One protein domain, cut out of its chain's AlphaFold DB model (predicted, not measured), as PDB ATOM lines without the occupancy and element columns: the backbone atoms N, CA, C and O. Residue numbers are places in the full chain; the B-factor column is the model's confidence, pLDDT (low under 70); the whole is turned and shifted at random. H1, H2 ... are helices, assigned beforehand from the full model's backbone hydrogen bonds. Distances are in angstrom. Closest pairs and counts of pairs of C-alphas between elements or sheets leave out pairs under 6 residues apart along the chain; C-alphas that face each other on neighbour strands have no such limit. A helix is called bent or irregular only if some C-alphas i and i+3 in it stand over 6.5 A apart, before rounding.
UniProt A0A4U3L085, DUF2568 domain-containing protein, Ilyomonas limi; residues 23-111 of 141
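What this domain is: This is residues 23 to 111 of the 141 residues of the protein "DUF2568 domain-containing protein" of Ilyomonas limi (UniProt A0A4U3L085). Two helical hairpins make a flat, loosely joined layer: H3 and H4 are two long helices side by side, while in the other hairpin the short H1 folds back along part of the long H2. H2, H3 and H4 run roughly along the longest axis, with a gap between H2 and H3 that H1 partly fills at one end, and a long loop, residues 53 to 67, joins H2 to H3 at the other end. The printed part has 89 residues with four named helices, in the order H1, H2, H3, H4, and no named strand; the class is all helix. The whole is loose, with a radius of gyration of the C-alphas of 15.6 A, and its C-alphas span 42 by 34 by 16 A.

How they stand to each other: H3, residues 68 to 88, is the longest helix. It touches H4, residues 92 to 109, with its residues 79 to 87 alone; the closest C-alphas, those of Ala 83 and Ala 95, are 5.3 A apart. The two form a helical hairpin, running opposite ways at a shallow tilt of 18 degrees. H3 is close to but not clearly touching H1, residues 23 to 29; their closest C-alphas, those of Trp 25 and Leu 85, are 6.6 A apart. These two run the same way at a tilt of 36 degrees, only just steep. H1 touches H2, residues 33 to 52, and H2 touches it with residues 35 to 43 alone; the closest C-alphas, those of Gly 26 and Gly 39, are 3.9 A apart. H1 and H2 form the other helical hairpin, opposite ways at a shallow tilt of 29 degrees. H2 is apart from H3 and from H4, and H1 is apart from H4. In H1, H3 and H4 every O i to N i+4 pair is within hydrogen-bond range, and in H2 15 of 16 are.

Where its parts are: H3 measures 30.6 A from C-alpha 68 at (186.018, 163.096, 102.672) to C-alpha 88 at (216.353, 160.494, 99.914). H2 measures 27.3 A; it is neither bent nor irregular, but only just: C-alphas 39 and 42 are 6.1 A apart. H4 measures 25.4 A and ends with C-alpha 109 at (189.784, 163.384, 88.857). H1 measures 10.2 A and begins with C-alpha 23 at (208.666, 150.298, 104.290).

The domain as a whole: The two C-alphas farthest apart, those of Gly 32 and Gly 110, are 43.3 A apart. The printed part has no cut. The links H1 to H2 and H3 to H4 are tight, with 3 residues each; the link H2 to H3 is long, with 15 residues. The mean pLDDT of the printed part is 76.6, and it is under 70 in residues 51 to 70 and 108 to 111.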
ATOM      1  N   ALA A  23     208.041 151.501 103.766       88.19
ATOM      2  CA  ALA A  23     208.666 150.298 104.290       88.19
ATOM      3  C   ALA A  23     210.118 150.181 103.825       88.19
ATOM      4  O   ALA A  23     211.027 149.994 104.632       88.19
ATOM      5  N   TYR A  24     210.346 150.353 102.525       89.06
ATOM      6  CA  TYR A  24     211.666 150.261 101.919       89.06
ATOM      7  C   TYR A  24     212.620 151.326 102.464       89.06
ATOM      8  O   TYR A  24     213.758 151.008 102.814       89.06
ATOM      9  N   TRP A  25     212.156 152.568 102.625       89.31
ATOM     10  CA  TRP A  25     212.944 153.633 103.241       89.31
ATOM     11  C   TRP A  25     213.346 153.294 104.683       89.31
ATOM     12  O   TRP A  25     214.527 153.378 105.027       89.31
ATOM     13  N   GLY A  26     212.401 152.831 105.512       85.94
ATOM     14  CA  GLY A  26     212.686 152.418 106.890       85.94
ATOM     15  C   GLY A  26     213.649 151.228 106.966       85.94
ATOM     16  O   GLY A  26     214.530 151.190 107.826       85.94
ATOM     17  N   LEU A  27     213.547 150.289 106.021       86.25
ATOM     18  CA  LEU A  27     214.450 149.144 105.934       86.25
ATOM     19  C   LEU A  27     215.857 149.503 105.427       86.25
ATOM     20  O   LEU A  27     216.804 148.772 105.720       86.25
ATOM     21  N   SER A  28     215.988 150.590 104.667       86.19
ATOM     22  CA  SER A  28     217.247 150.995 104.028       86.19
ATOM     23  C   SER A  28     218.036 152.001 104.864       86.19
ATOM     24  O   SER A  28     219.263 152.016 104.812       86.19
ATOM     25  N   ARG A  29     217.355 152.853 105.645       82.31
ATOM     26  CA  ARG A  29     217.999 153.961 106.366       82.31
ATOM     27  C   ARG A  29     218.515 153.592 107.756       82.31
ATOM     28  O   ARG A  29     219.452 154.230 108.235       82.31
ATOM     29  N   PHE A  30     217.912 152.594 108.397       84.19
ATOM     30  CA  PHE A  30     218.208 152.209 109.776       84.19
ATOM     31  C   PHE A  30     218.945 150.865 109.849       84.19
ATOM     32  O   PHE A  30     218.779 149.994 108.996       84.19
ATOM     33  N   MET A  31     219.750 150.684 110.899       84.62
ATOM     34  CA  MET A  31     220.527 149.464 111.149       84.62
ATOM     35  C   MET A  31     220.046 148.760 112.422       84.62
ATOM     36  O   MET A  31     219.651 149.408 113.389       84.62
ATOM     37  N   GLY A  32     220.112 147.427 112.446       86.69
ATOM     38  CA  GLY A  32     219.691 146.624 113.600       86.69
ATOM     39  C   GLY A  32     218.168 146.505 113.730       86.69
ATOM     40  O   GLY A  32     217.451 146.475 112.735       86.69
ATOM     41  N   ILE A  33     217.662 146.406 114.960       88.00
ATOM     42  CA  ILE A  33     216.234 146.149 115.238       88.00
ATOM     43  C   ILE A  33     215.344 147.337 114.833       88.00
ATOM     44  O   ILE A  33     214.224 147.140 114.361       88.00
ATOM     45  N   SER A  34     215.855 148.568 114.942       85.06
ATOM     46  CA  SER A  34     215.136 149.803 114.581       85.06
ATOM     47  C   SER A  34     214.684 149.819 113.118       85.06
ATOM     48  O   SER A  34     213.621 150.352 112.808       85.06
ATOM     49  N   LYS A  35     215.433 149.147 112.238       85.81
ATOM     50  CA  LYS A  35     215.090 148.900 110.836       85.81
ATOM     51  C   LYS A  35     213.723 148.243 110.673       85.81
ATOM     52  O   LYS A  35     212.906 148.703 109.884       85.81
ATOM     53  N   TYR A  36     213.461 147.183 111.430       85.44
ATOM     54  CA  TYR A  36     212.192 146.458 111.363       85.44
ATOM     55  C   TYR A  36     211.074 147.237 112.047       85.44
ATOM     56  O   TYR A  36     209.963 147.298 111.528       85.44
ATOM     57  N   VAL A  37     211.380 147.891 113.171       88.69
ATOM     58  CA  VAL A  37     210.401 148.712 113.896       88.69
ATOM     59  C   VAL A  37     209.901 149.861 113.023       88.69
ATOM     60  O   VAL A  37     208.696 150.059 112.931       88.69
ATOM     61  N   ILE A  38     210.786 150.587 112.338       86.00
ATOM     62  CA  ILE A  38     210.381 151.709 111.480       86.00
ATOM     63  C   ILE A  38     209.878 151.211 110.124       86.00
ATOM     64  O   ILE A  38     208.823 151.646 109.672       86.00
ATOM     65  N   GLY A  39     210.584 150.271 109.492       85.19
ATOM     66  CA  GLY A  39     210.223 149.744 108.175       85.19
ATOM     67  C   GLY A  39     208.902 148.975 108.149       85.19
ATOM     68  O   GLY A  39     208.252 148.943 107.117       85.19
ATOM     69  N   ILE A  40     208.470 148.378 109.261       87.19
ATOM     70  CA  ILE A  40     207.177 147.677 109.333       87.19
ATOM     71  C   ILE A  40     206.177 148.475 110.164       87.19
ATOM     72  O   ILE A  40     205.026 148.612 109.759       87.19
ATOM     73  N   GLY A  41     206.598 149.045 111.293       86.62
ATOM     74  CA  GLY A  41     205.700 149.773 112.190       86.62
ATOM     75  C   GLY A  41     205.118 151.036 111.564       86.62
ATOM     76  O   GLY A  41     203.937 151.305 111.759       86.62
ATOM     77  N   LEU A  42     205.890 151.780 110.765       85.81
ATOM     78  CA  LEU A  42     205.398 153.008 110.136       85.81
ATOM     79  C   LEU A  42     204.305 152.719 109.079       85.81
ATOM     80  O   LEU A  42     203.221 153.294 109.202       85.81
ATOM     81  N   PRO A  43     204.493 151.781 108.122       86.94
ATOM     82  CA  PRO A  43     203.407 151.332 107.248       86.94
ATOM     83  C   PRO A  43     202.205 150.769 108.008       86.94
ATOM     84  O   PRO A  43     201.068 151.020 107.623       86.94
ATOM     85  N   LEU A  44     202.438 150.025 109.097       85.50
ATOM     86  CA  LEU A  44     201.364 149.415 109.880       85.50
ATOM     87  C   LEU A  44     200.488 150.472 110.560       85.50
ATOM     88  O   LEU A  44     199.267 150.356 110.542       85.50
ATOM     89  N   VAL A  45     201.098 151.517 111.129       85.38
ATOM     90  CA  VAL A  45     200.370 152.636 111.742       85.38
ATOM     91  C   VAL A  45     199.572 153.398 110.690       85.38
ATOM     92  O   VAL A  45     198.404 153.698 110.921       85.38
ATOM     93  N   ILE A  46     200.157 153.659 109.517       83.75
ATOM     94  CA  ILE A  46     199.455 154.306 108.400       83.75
ATOM     95  C   ILE A  46     198.254 153.455 107.961       83.75
ATOM     96  O   ILE A  46     197.141 153.969 107.870       83.75
ATOM     97  N   ALA A  47     198.442 152.146 107.774       81.75
ATOM     98  CA  ALA A  47     197.370 151.219 107.407       81.75
ATOM     99  C   ALA A  47     196.290 151.100 108.496       81.75
ATOM    100  O   ALA A  47     195.104 151.017 108.184       81.75
ATOM    101  N   ALA A  48     196.675 151.132 109.774       80.69
ATOM    102  CA  ALA A  48     195.741 151.116 110.894       80.69
ATOM    103  C   ALA A  48     194.903 152.400 110.941       80.69
ATOM    104  O   ALA A  48     193.683 152.317 111.062       80.69
ATOM    105  N   ILE A  49     195.521 153.576 110.777       77.50
ATOM    106  CA  ILE A  49     194.802 154.857 110.667       77.50
ATOM    107  C   ILE A  49     193.823 154.793 109.492       77.50
ATOM    108  O   ILE A  49     192.658 155.150 109.646       77.50
ATOM    109  N   TRP A  50     194.263 154.262 108.354       73.69
ATOM    110  CA  TRP A  50     193.442 154.105 107.158       73.69
ATOM    111  C   TRP A  50     192.254 153.141 107.363       73.69
ATOM    112  O   TRP A  50     191.145 153.422 106.915       73.69
ATOM    113  N   GLY A  51     192.450 152.039 108.099       67.69
ATOM    114  CA  GLY A  51     191.403 151.062 108.422       67.69
ATOM    115  C   GLY A  51     190.428 151.504 109.520       67.69
ATOM    116  O   GLY A  51     189.259 151.114 109.494       67.69
ATOM    117  N   VAL A  52     190.883 152.326 110.472       65.06
ATOM    118  CA  VAL A  52     190.054 152.892 111.553       65.06
ATOM    119  C   VAL A  52     189.221 154.072 111.048       65.06
ATOM    120  O   VAL A  52     188.040 154.184 111.384       65.06
ATOM    121  N   CYS A  53     189.805 154.921 110.200       60.94
ATOM    122  CA  CYS A  53     189.168 156.101 109.618       60.94
ATOM    123  C   CYS A  53     188.305 155.727 108.405       60.94
ATOM    124  O   CYS A  53     188.611 156.074 107.262       60.94
ATOM    125  N   ARG A  54     187.217 154.991 108.640       56.22
ATOM    126  CA  ARG A  54     186.264 154.640 107.581       56.22
ATOM    127  C   ARG A  54     185.356 155.829 107.266       56.22
ATOM    128  O   ARG A  54     184.886 156.529 108.157       56.22
ATOM    129  N   VAL A  55     185.105 156.050 105.980       49.00
ATOM    130  CA  VAL A  55     184.164 157.077 105.512       49.00
ATOM    131  C   VAL A  55     182.745 156.692 105.940       49.00
ATOM    132  O   VAL A  55     182.349 155.530 105.854       49.00
ATOM    133  N   GLU A  56     181.984 157.680 106.404       41.41
ATOM    134  CA  GLU A  56     180.556 157.564 106.706       41.41
ATOM    135  C   GLU A  56     179.789 157.222 105.410       41.41
ATOM    136  O   GLU A  56     179.771 158.028 104.479       41.41
ATOM    137  N   GLY A  57     179.205 156.017 105.315       47.53
ATOM    138  CA  GLY A  57     178.373 155.603 104.170       47.53
ATOM    139  C   GLY A  57     178.710 154.266 103.491       47.53
ATOM    140  O   GLY A  57     177.971 153.863 102.598       47.53
ATOM    141  N   ASP A  58     179.763 153.550 103.903       41.78
ATOM    142  CA  ASP A  58     179.954 152.138 103.517       41.78
ATOM    143  C   ASP A  58     178.993 151.217 104.303       41.78
ATOM    144  O   ASP A  58     178.701 151.503 105.468       41.78
ATOM    145  N   PRO A  59     178.518 150.085 103.738       38.56
ATOM    146  CA  PRO A  59     177.743 149.093 104.479       38.56
ATOM    147  C   PRO A  59     178.609 148.456 105.579       38.56
ATOM    148  O   PRO A  59     179.339 147.492 105.363       38.56
ATOM    149  N   GLY A  60     178.546 149.035 106.776       51.59
ATOM    150  CA  GLY A  60     179.260 148.589 107.967       51.59
ATOM    151  C   GLY A  60     179.449 149.743 108.949       51.59
ATOM    152  O   GLY A  60     179.746 150.862 108.544       51.59
ATOM    153  N   LYS A  61     179.268 149.489 110.252       41.41
ATOM    154  CA  LYS A  61     179.457 150.498 111.311       41.41
ATOM    155  C   LYS A  61     180.869 151.094 111.231       41.41
ATOM    156  O   LYS A  61     181.840 150.431 111.589       41.41
ATOM    157  N   ALA A  62     180.979 152.337 110.765       45.44
ATOM    158  CA  ALA A  62     182.203 153.120 110.864       45.44
ATOM    159  C   ALA A  62     182.443 153.489 112.338       45.44
ATOM    160  O   ALA A  62     181.520 153.905 113.035       45.44
ATOM    161  N   MET A  63     183.670 153.298 112.823       49.47
ATOM    162  CA  MET A  63     184.041 153.563 114.219       49.47
ATOM    163  C   MET A  63     184.387 155.043 114.453       49.47
ATOM    164  O   MET A  63     184.147 155.552 115.541       49.47
ATOM    165  N   VAL A  64     184.878 155.745 113.422       51.59
ATOM    166  CA  VAL A  64     185.012 157.210 113.378       51.59
ATOM    167  C   VAL A  64     184.751 157.670 111.950       51.59
ATOM    168  O   VAL A  64     185.499 157.323 111.038       51.59
ATOM    169  N   ALA A  65     183.694 158.446 111.762       57.06
ATOM    170  CA  ALA A  65     183.377 159.047 110.484       57.06
ATOM    171  C   ALA A  65     184.250 160.271 110.221       57.06
ATOM    172  O   ALA A  65     184.234 161.239 110.981       57.06
ATOM    173  N   ILE A  66     185.017 160.229 109.133       61.22
ATOM    174  CA  ILE A  66     185.879 161.338 108.729       61.22
ATOM    175  C   ILE A  66     185.331 161.973 107.447       61.22
ATOM    176  O   ILE A  66     185.048 161.252 106.484       61.22
ATOM    177  N   PRO A  67     185.208 163.314 107.386       65.56
ATOM    178  CA  PRO A  67     184.741 163.983 106.185       65.56
ATOM    179  C   PRO A  67     185.733 163.767 105.032       65.56
ATOM    180  O   PRO A  67     186.950 163.826 105.209       65.56
ATOM    181  N   GLY A  68     185.213 163.530 103.824       67.00
ATOM    182  CA  GLY A  68     186.018 163.096 102.672       67.00
ATOM    183  C   GLY A  68     187.182 164.023 102.292       67.00
ATOM    184  O   GLY A  68     188.176 163.548 101.743       67.00
ATOM    185  N   TRP A  69     187.105 165.317 102.624       63.47
ATOM    186  CA  TRP A  69     188.189 166.283 102.405       63.47
ATOM    187  C   TRP A  69     189.397 166.039 103.323       63.47
ATOM    188  O   TRP A  69     190.534 166.180 102.877       63.47
ATOM    189  N   LEU A  70     189.176 165.608 104.570       69.94
ATOM    190  CA  LEU A  70     190.252 165.316 105.521       69.94
ATOM    191  C   LEU A  70     191.024 164.061 105.088       69.94
ATOM    192  O   LEU A  70     192.249 164.026 105.154       69.94
ATOM    193  N   ARG A  71     190.307 163.063 104.551       73.06
ATOM    194  CA  ARG A  71     190.914 161.877 103.924       73.06
ATOM    195  C   ARG A  71     191.795 162.260 102.731       73.06
ATOM    196  O   ARG A  71     192.837 161.656 102.512       73.06
ATOM    197  N   LEU A  72     191.371 163.254 101.956       73.81
ATOM    198  CA  LEU A  72     192.111 163.772 100.804       73.81
ATOM    199  C   LEU A  72     193.387 164.513 101.227       73.81
ATOM    200  O   LEU A  72     194.442 164.302 100.639       73.81
ATOM    201  N   LEU A  73     193.308 165.327 102.283       78.69
ATOM    202  CA  LEU A  73     194.471 166.011 102.847       78.69
ATOM    203  C   LEU A  73     195.501 165.018 103.401       78.69
ATOM    204  O   LEU A  73     196.689 165.152 103.121       78.69
ATOM    205  N   TYR A  74     195.044 164.015 104.157       79.88
ATOM    206  CA  TYR A  74     195.905 162.966 104.709       79.88
ATOM    207  C   TYR A  74     196.693 162.248 103.612       79.88
ATOM    208  O   TYR A  74     197.907 162.090 103.703       79.88
ATOM    209  N   GLU A  75     196.013 161.874 102.536       79.06
ATOM    210  CA  GLU A  75     196.650 161.213 101.408       79.06
ATOM    211  C   GLU A  75     197.613 162.129 100.643       79.06
ATOM    212  O   GLU A  75     198.707 161.700 100.289       79.06
ATOM    213  N   ALA A  76     197.260 163.399 100.429       81.25
ATOM    214  CA  ALA A  76     198.165 164.356  99.802       81.25
ATOM    215  C   ALA A  76     199.467 164.509 100.609       81.25
ATOM    216  O   ALA A  76     200.557 164.462 100.037       81.25
ATOM    217  N   LEU A  77     199.370 164.615 101.939       85.75
ATOM    218  CA  LEU A  77     200.536 164.662 102.825       85.75
ATOM    219  C   LEU A  77     201.379 163.387 102.724       85.75
ATOM    220  O   LEU A  77     202.609 163.459 102.660       85.75
ATOM    221  N   LEU A  78     200.725 162.228 102.676       86.06
ATOM    222  CA  LEU A  78     201.388 160.944 102.501       86.06
ATOM    223  C   LEU A  78     202.123 160.870 101.154       86.06
ATOM    224  O   LEU A  78     203.302 160.524 101.136       86.06
ATOM    225  N   PHE A  79     201.494 161.248 100.039       86.19
ATOM    226  CA  PHE A  79     202.128 161.222  98.717       86.19
ATOM    227  C   PHE A  79     203.318 162.178  98.607       86.19
ATOM    228  O   PHE A  79     204.361 161.788  98.082       86.19
ATOM    229  N   VAL A  80     203.209 163.395  99.155       86.69
ATOM    230  CA  VAL A  80     204.342 164.334  99.232       86.69
ATOM    231  C   VAL A  80     205.483 163.731 100.052       86.69
ATOM    232  O   VAL A  80     206.643 163.787  99.643       86.69
ATOM    233  N   SER A  81     205.154 163.095 101.177       86.44
ATOM    234  CA  SER A  81     206.143 162.427 102.022       86.44
ATOM    235  C   SER A  81     206.818 161.265 101.287       86.44
ATOM    236  O   SER A  81     208.039 161.181 101.292       86.44
ATOM    237  N   ALA A  82     206.067 160.409 100.587       87.31
ATOM    238  CA  ALA A  82     206.623 159.295  99.818       87.31
ATOM    239  C   ALA A  82     207.558 159.764  98.693       87.31
ATOM    240  O   ALA A  82     208.636 159.197  98.514       87.31
ATOM    241  N   ALA A  83     207.191 160.833  97.980       87.31
ATOM    242  CA  ALA A  83     208.059 161.453  96.986       87.31
ATOM    243  C   ALA A  83     209.373 161.948  97.616       87.31
ATOM    244  O   ALA A  83     210.454 161.661  97.101       87.31
ATOM    245  N   TYR A  84     209.294 162.615  98.771       87.56
ATOM    246  CA  TYR A  84     210.473 163.043  99.526       87.56
ATOM    247  C   TYR A  84     211.368 161.861  99.938       87.56
ATOM    248  O   TYR A  84     212.589 161.938  99.811       87.56
ATOM    249  N   LEU A  85     210.780 160.740 100.376       87.00
ATOM    250  CA  LEU A  85     211.536 159.533 100.727       87.00
ATOM    251  C   LEU A  85     212.261 158.917  99.521       87.00
ATOM    252  O   LEU A  85     213.388 158.451  99.676       87.00
ATOM    253  N   LEU A  86     211.661 158.937  98.327       86.25
ATOM    254  CA  LEU A  86     212.309 158.440  97.107       86.25
ATOM    255  C   LEU A  86     213.521 159.287  96.700       86.25
ATOM    256  O   LEU A  86     214.548 158.720  96.326       86.25
ATOM    257  N   PHE A  87     213.446 160.614  96.842       85.75
ATOM    258  CA  PHE A  87     214.607 161.488  96.636       85.75
ATOM    259  C   PHE A  87     215.724 161.199  97.646       85.75
ATOM    260  O   PHE A  87     216.898 161.164  97.288       85.75
ATOM    261  N   GLN A  88     215.372 160.904  98.901       88.62
ATOM    262  CA  GLN A  88     216.353 160.494  99.914       88.62
ATOM    263  C   GLN A  88     217.023 159.148  99.596       88.62
ATOM    264  O   GLN A  88     218.133 158.889 100.056       88.62
ATOM    265  N   LEU A  89     216.361 158.293  98.813       86.94
ATOM    266  CA  LEU A  89     216.891 157.014  98.337       86.94
ATOM    267  C   LEU A  89     217.665 157.137  97.013       86.94
ATOM    268  O   LEU A  89     218.114 156.116  96.500       86.94
ATOM    269  N   GLN A  90     217.826 158.350  96.462       85.31
ATOM    270  CA  GLN A  90     218.461 158.606  95.156       85.31
ATOM    271  C   GLN A  90     217.766 157.873  93.990       85.31
ATOM    272  O   GLN A  90     218.369 157.581  92.958       85.31
ATOM    273  N   MET A  91     216.477 157.555  94.146       85.25
ATOM    274  CA  MET A  91     215.656 156.866  93.147       85.25
ATOM    275  C   MET A  91     214.840 157.875  92.329       85.25
ATOM    276  O   MET A  91     213.616 157.770  92.226       85.25
ATOM    277  N   ASP A  92     215.521 158.859  91.742       85.25
ATOM    278  CA  ASP A  92     214.892 160.050  91.159       85.25
ATOM    279  C   ASP A  92     213.887 159.714  90.048       85.25
ATOM    280  O   ASP A  92     212.786 160.261  90.018       85.25
ATOM    281  N   THR A  93     214.197 158.747  89.177       86.12
ATOM    282  CA  THR A  93     213.281 158.295  88.112       86.12
ATOM    283  C   THR A  93     211.939 157.812  88.671       86.12
ATOM    284  O   THR A  93     210.881 158.136  88.129       86.12
ATOM    285  N   TRP A  94     211.969 157.068  89.778       84.75
ATOM    286  CA  TRP A  94     210.766 156.563  90.439       84.75
ATOM    287  C   TRP A  94     210.023 157.673  91.183       84.75
ATOM    288  O   TRP A  94     208.794 157.679  91.172       84.75
ATOM    289  N   ALA A  95     210.749 158.635  91.765       84.31
ATOM    290  CA  ALA A  95     210.157 159.822  92.379       84.31
ATOM    291  C   ALA A  95     209.356 160.630  91.351       84.31
ATOM    292  O   ALA A  95     208.181 160.920  91.576       84.31
ATOM    293  N   TYR A  96     209.950 160.929  90.190       85.25
ATOM    294  CA  TYR A  96     209.270 161.667  89.126       85.25
ATOM    295  C   TYR A  96     208.058 160.912  88.584       85.25
ATOM    296  O   TYR A  96     206.993 161.510  88.451       85.25
ATOM    297  N   LEU A  97     208.179 159.603  88.330       89.31
ATOM    298  CA  LEU A  97     207.040 158.786  87.900       89.31
ATOM    299  C   LEU A  97     205.896 158.826  88.920       89.31
ATOM    300  O   LEU A  97     204.751 159.070  88.545       89.31
ATOM    301  N   PHE A  98     206.201 158.641  90.204       87.12
ATOM    302  CA  PHE A  98     205.199 158.654  91.266       87.12
ATOM    303  C   PHE A  98     204.502 160.016  91.389       87.12
ATOM    304  O   PHE A  98     203.274 160.076  91.481       87.12
ATOM    305  N   ILE A  99     205.263 161.114  91.327       85.75
ATOM    306  CA  ILE A  99     204.726 162.480  91.354       85.75
ATOM    307  C   ILE A  99     203.834 162.733  90.139       85.75
ATOM    308  O   ILE A  99     202.715 163.211  90.303       85.75
ATOM    309  N   ILE A 100     204.292 162.395  88.930       87.25
ATOM    310  CA  ILE A 100     203.530 162.613  87.693       87.25
ATOM    311  C   ILE A 100     202.208 161.849  87.746       87.25
ATOM    312  O   ILE A 100     201.162 162.440  87.495       87.25
ATOM    313  N   VAL A 101     202.225 160.567  88.125       88.00
ATOM    314  CA  VAL A 101     200.997 159.764  88.239       88.00
ATOM    315  C   VAL A 101     200.065 160.333  89.310       88.00
ATOM    316  O   VAL A 101     198.864 160.437  89.072       88.00
ATOM    317  N   SER A 102     200.603 160.763  90.455       83.00
ATOM    318  CA  SER A 102     199.812 161.379  91.526       83.00
ATOM    319  C   SER A 102     199.166 162.691  91.071       83.00
ATOM    320  O   SER A 102     197.977 162.912  91.292       83.00
ATOM    321  N   ILE A 103     199.913 163.553  90.377       82.19
ATOM    322  CA  ILE A 103     199.398 164.810  89.819       82.19
ATOM    323  C   ILE A 103     198.334 164.523  88.761       82.19
ATOM    324  O   ILE A 103     197.265 165.125  88.802       82.19
ATOM    325  N   LEU A 104     198.586 163.590  87.842       82.81
ATOM    326  CA  LEU A 104     197.610 163.193  86.827       82.81
ATOM    327  C   LEU A 104     196.333 162.651  87.463       82.81
ATOM    328  O   LEU A 104     195.250 162.998  87.005       82.81
ATOM    329  N   HIS A 105     196.439 161.873  88.540       78.50
ATOM    330  CA  HIS A 105     195.287 161.415  89.309       78.50
ATOM    331  C   HIS A 105     194.473 162.600  89.861       78.50
ATOM    332  O   HIS A 105     193.263 162.672  89.639       78.50
ATOM    333  N   TYR A 106     195.124 163.584  90.491       73.19
ATOM    334  CA  TYR A 106     194.442 164.769  91.027       73.19
ATOM    335  C   TYR A 106     193.875 165.709  89.956       73.19
ATOM    336  O   TYR A 106     192.809 166.290  90.166       73.19
ATOM    337  N   LEU A 107     194.555 165.867  88.817       71.44
ATOM    338  CA  LEU A 107     194.109 166.714  87.706       71.44
ATOM    339  C   LEU A 107     192.974 166.066  86.913       71.44
ATOM    340  O   LEU A 107     191.990 166.727  86.599       71.44
ATOM    341  N   CYS A 108     193.096 164.773  86.610       67.75
ATOM    342  CA  CYS A 108     192.092 164.022  85.863       67.75
ATOM    343  C   CYS A 108     190.809 163.842  86.678       67.75
ATOM    344  O   CYS A 108     189.716 163.888  86.115       67.75
ATOM    345  N   PHE A 109     190.930 163.668  87.998       62.28
ATOM    346  CA  PHE A 109     189.784 163.384  88.857       62.28
ATOM    347  C   PHE A 109     189.299 164.568  89.708       62.28
ATOM    348  O   PHE A 109     188.238 164.484  90.324       62.28
ATOM    349  N   GLY A 110     190.030 165.688  89.699       60.06
ATOM    350  CA  GLY A 110     189.547 167.010  90.091       60.06
ATOM    351  C   GLY A 110     188.994 167.114  91.515       60.06
ATOM    352  O   GLY A 110     187.792 167.279  91.699       60.06
ATOM    353  N   SER A 111     189.861 167.097  92.533       55.75
ATOM    354  CA  SER A 111     189.493 167.529  93.898       55.75
ATOM    355  C   SER A 111     189.846 168.996  94.198       55.75
ATOM    356  O   SER A 111     189.357 169.562  95.176       55.75
TER     357      SER A 111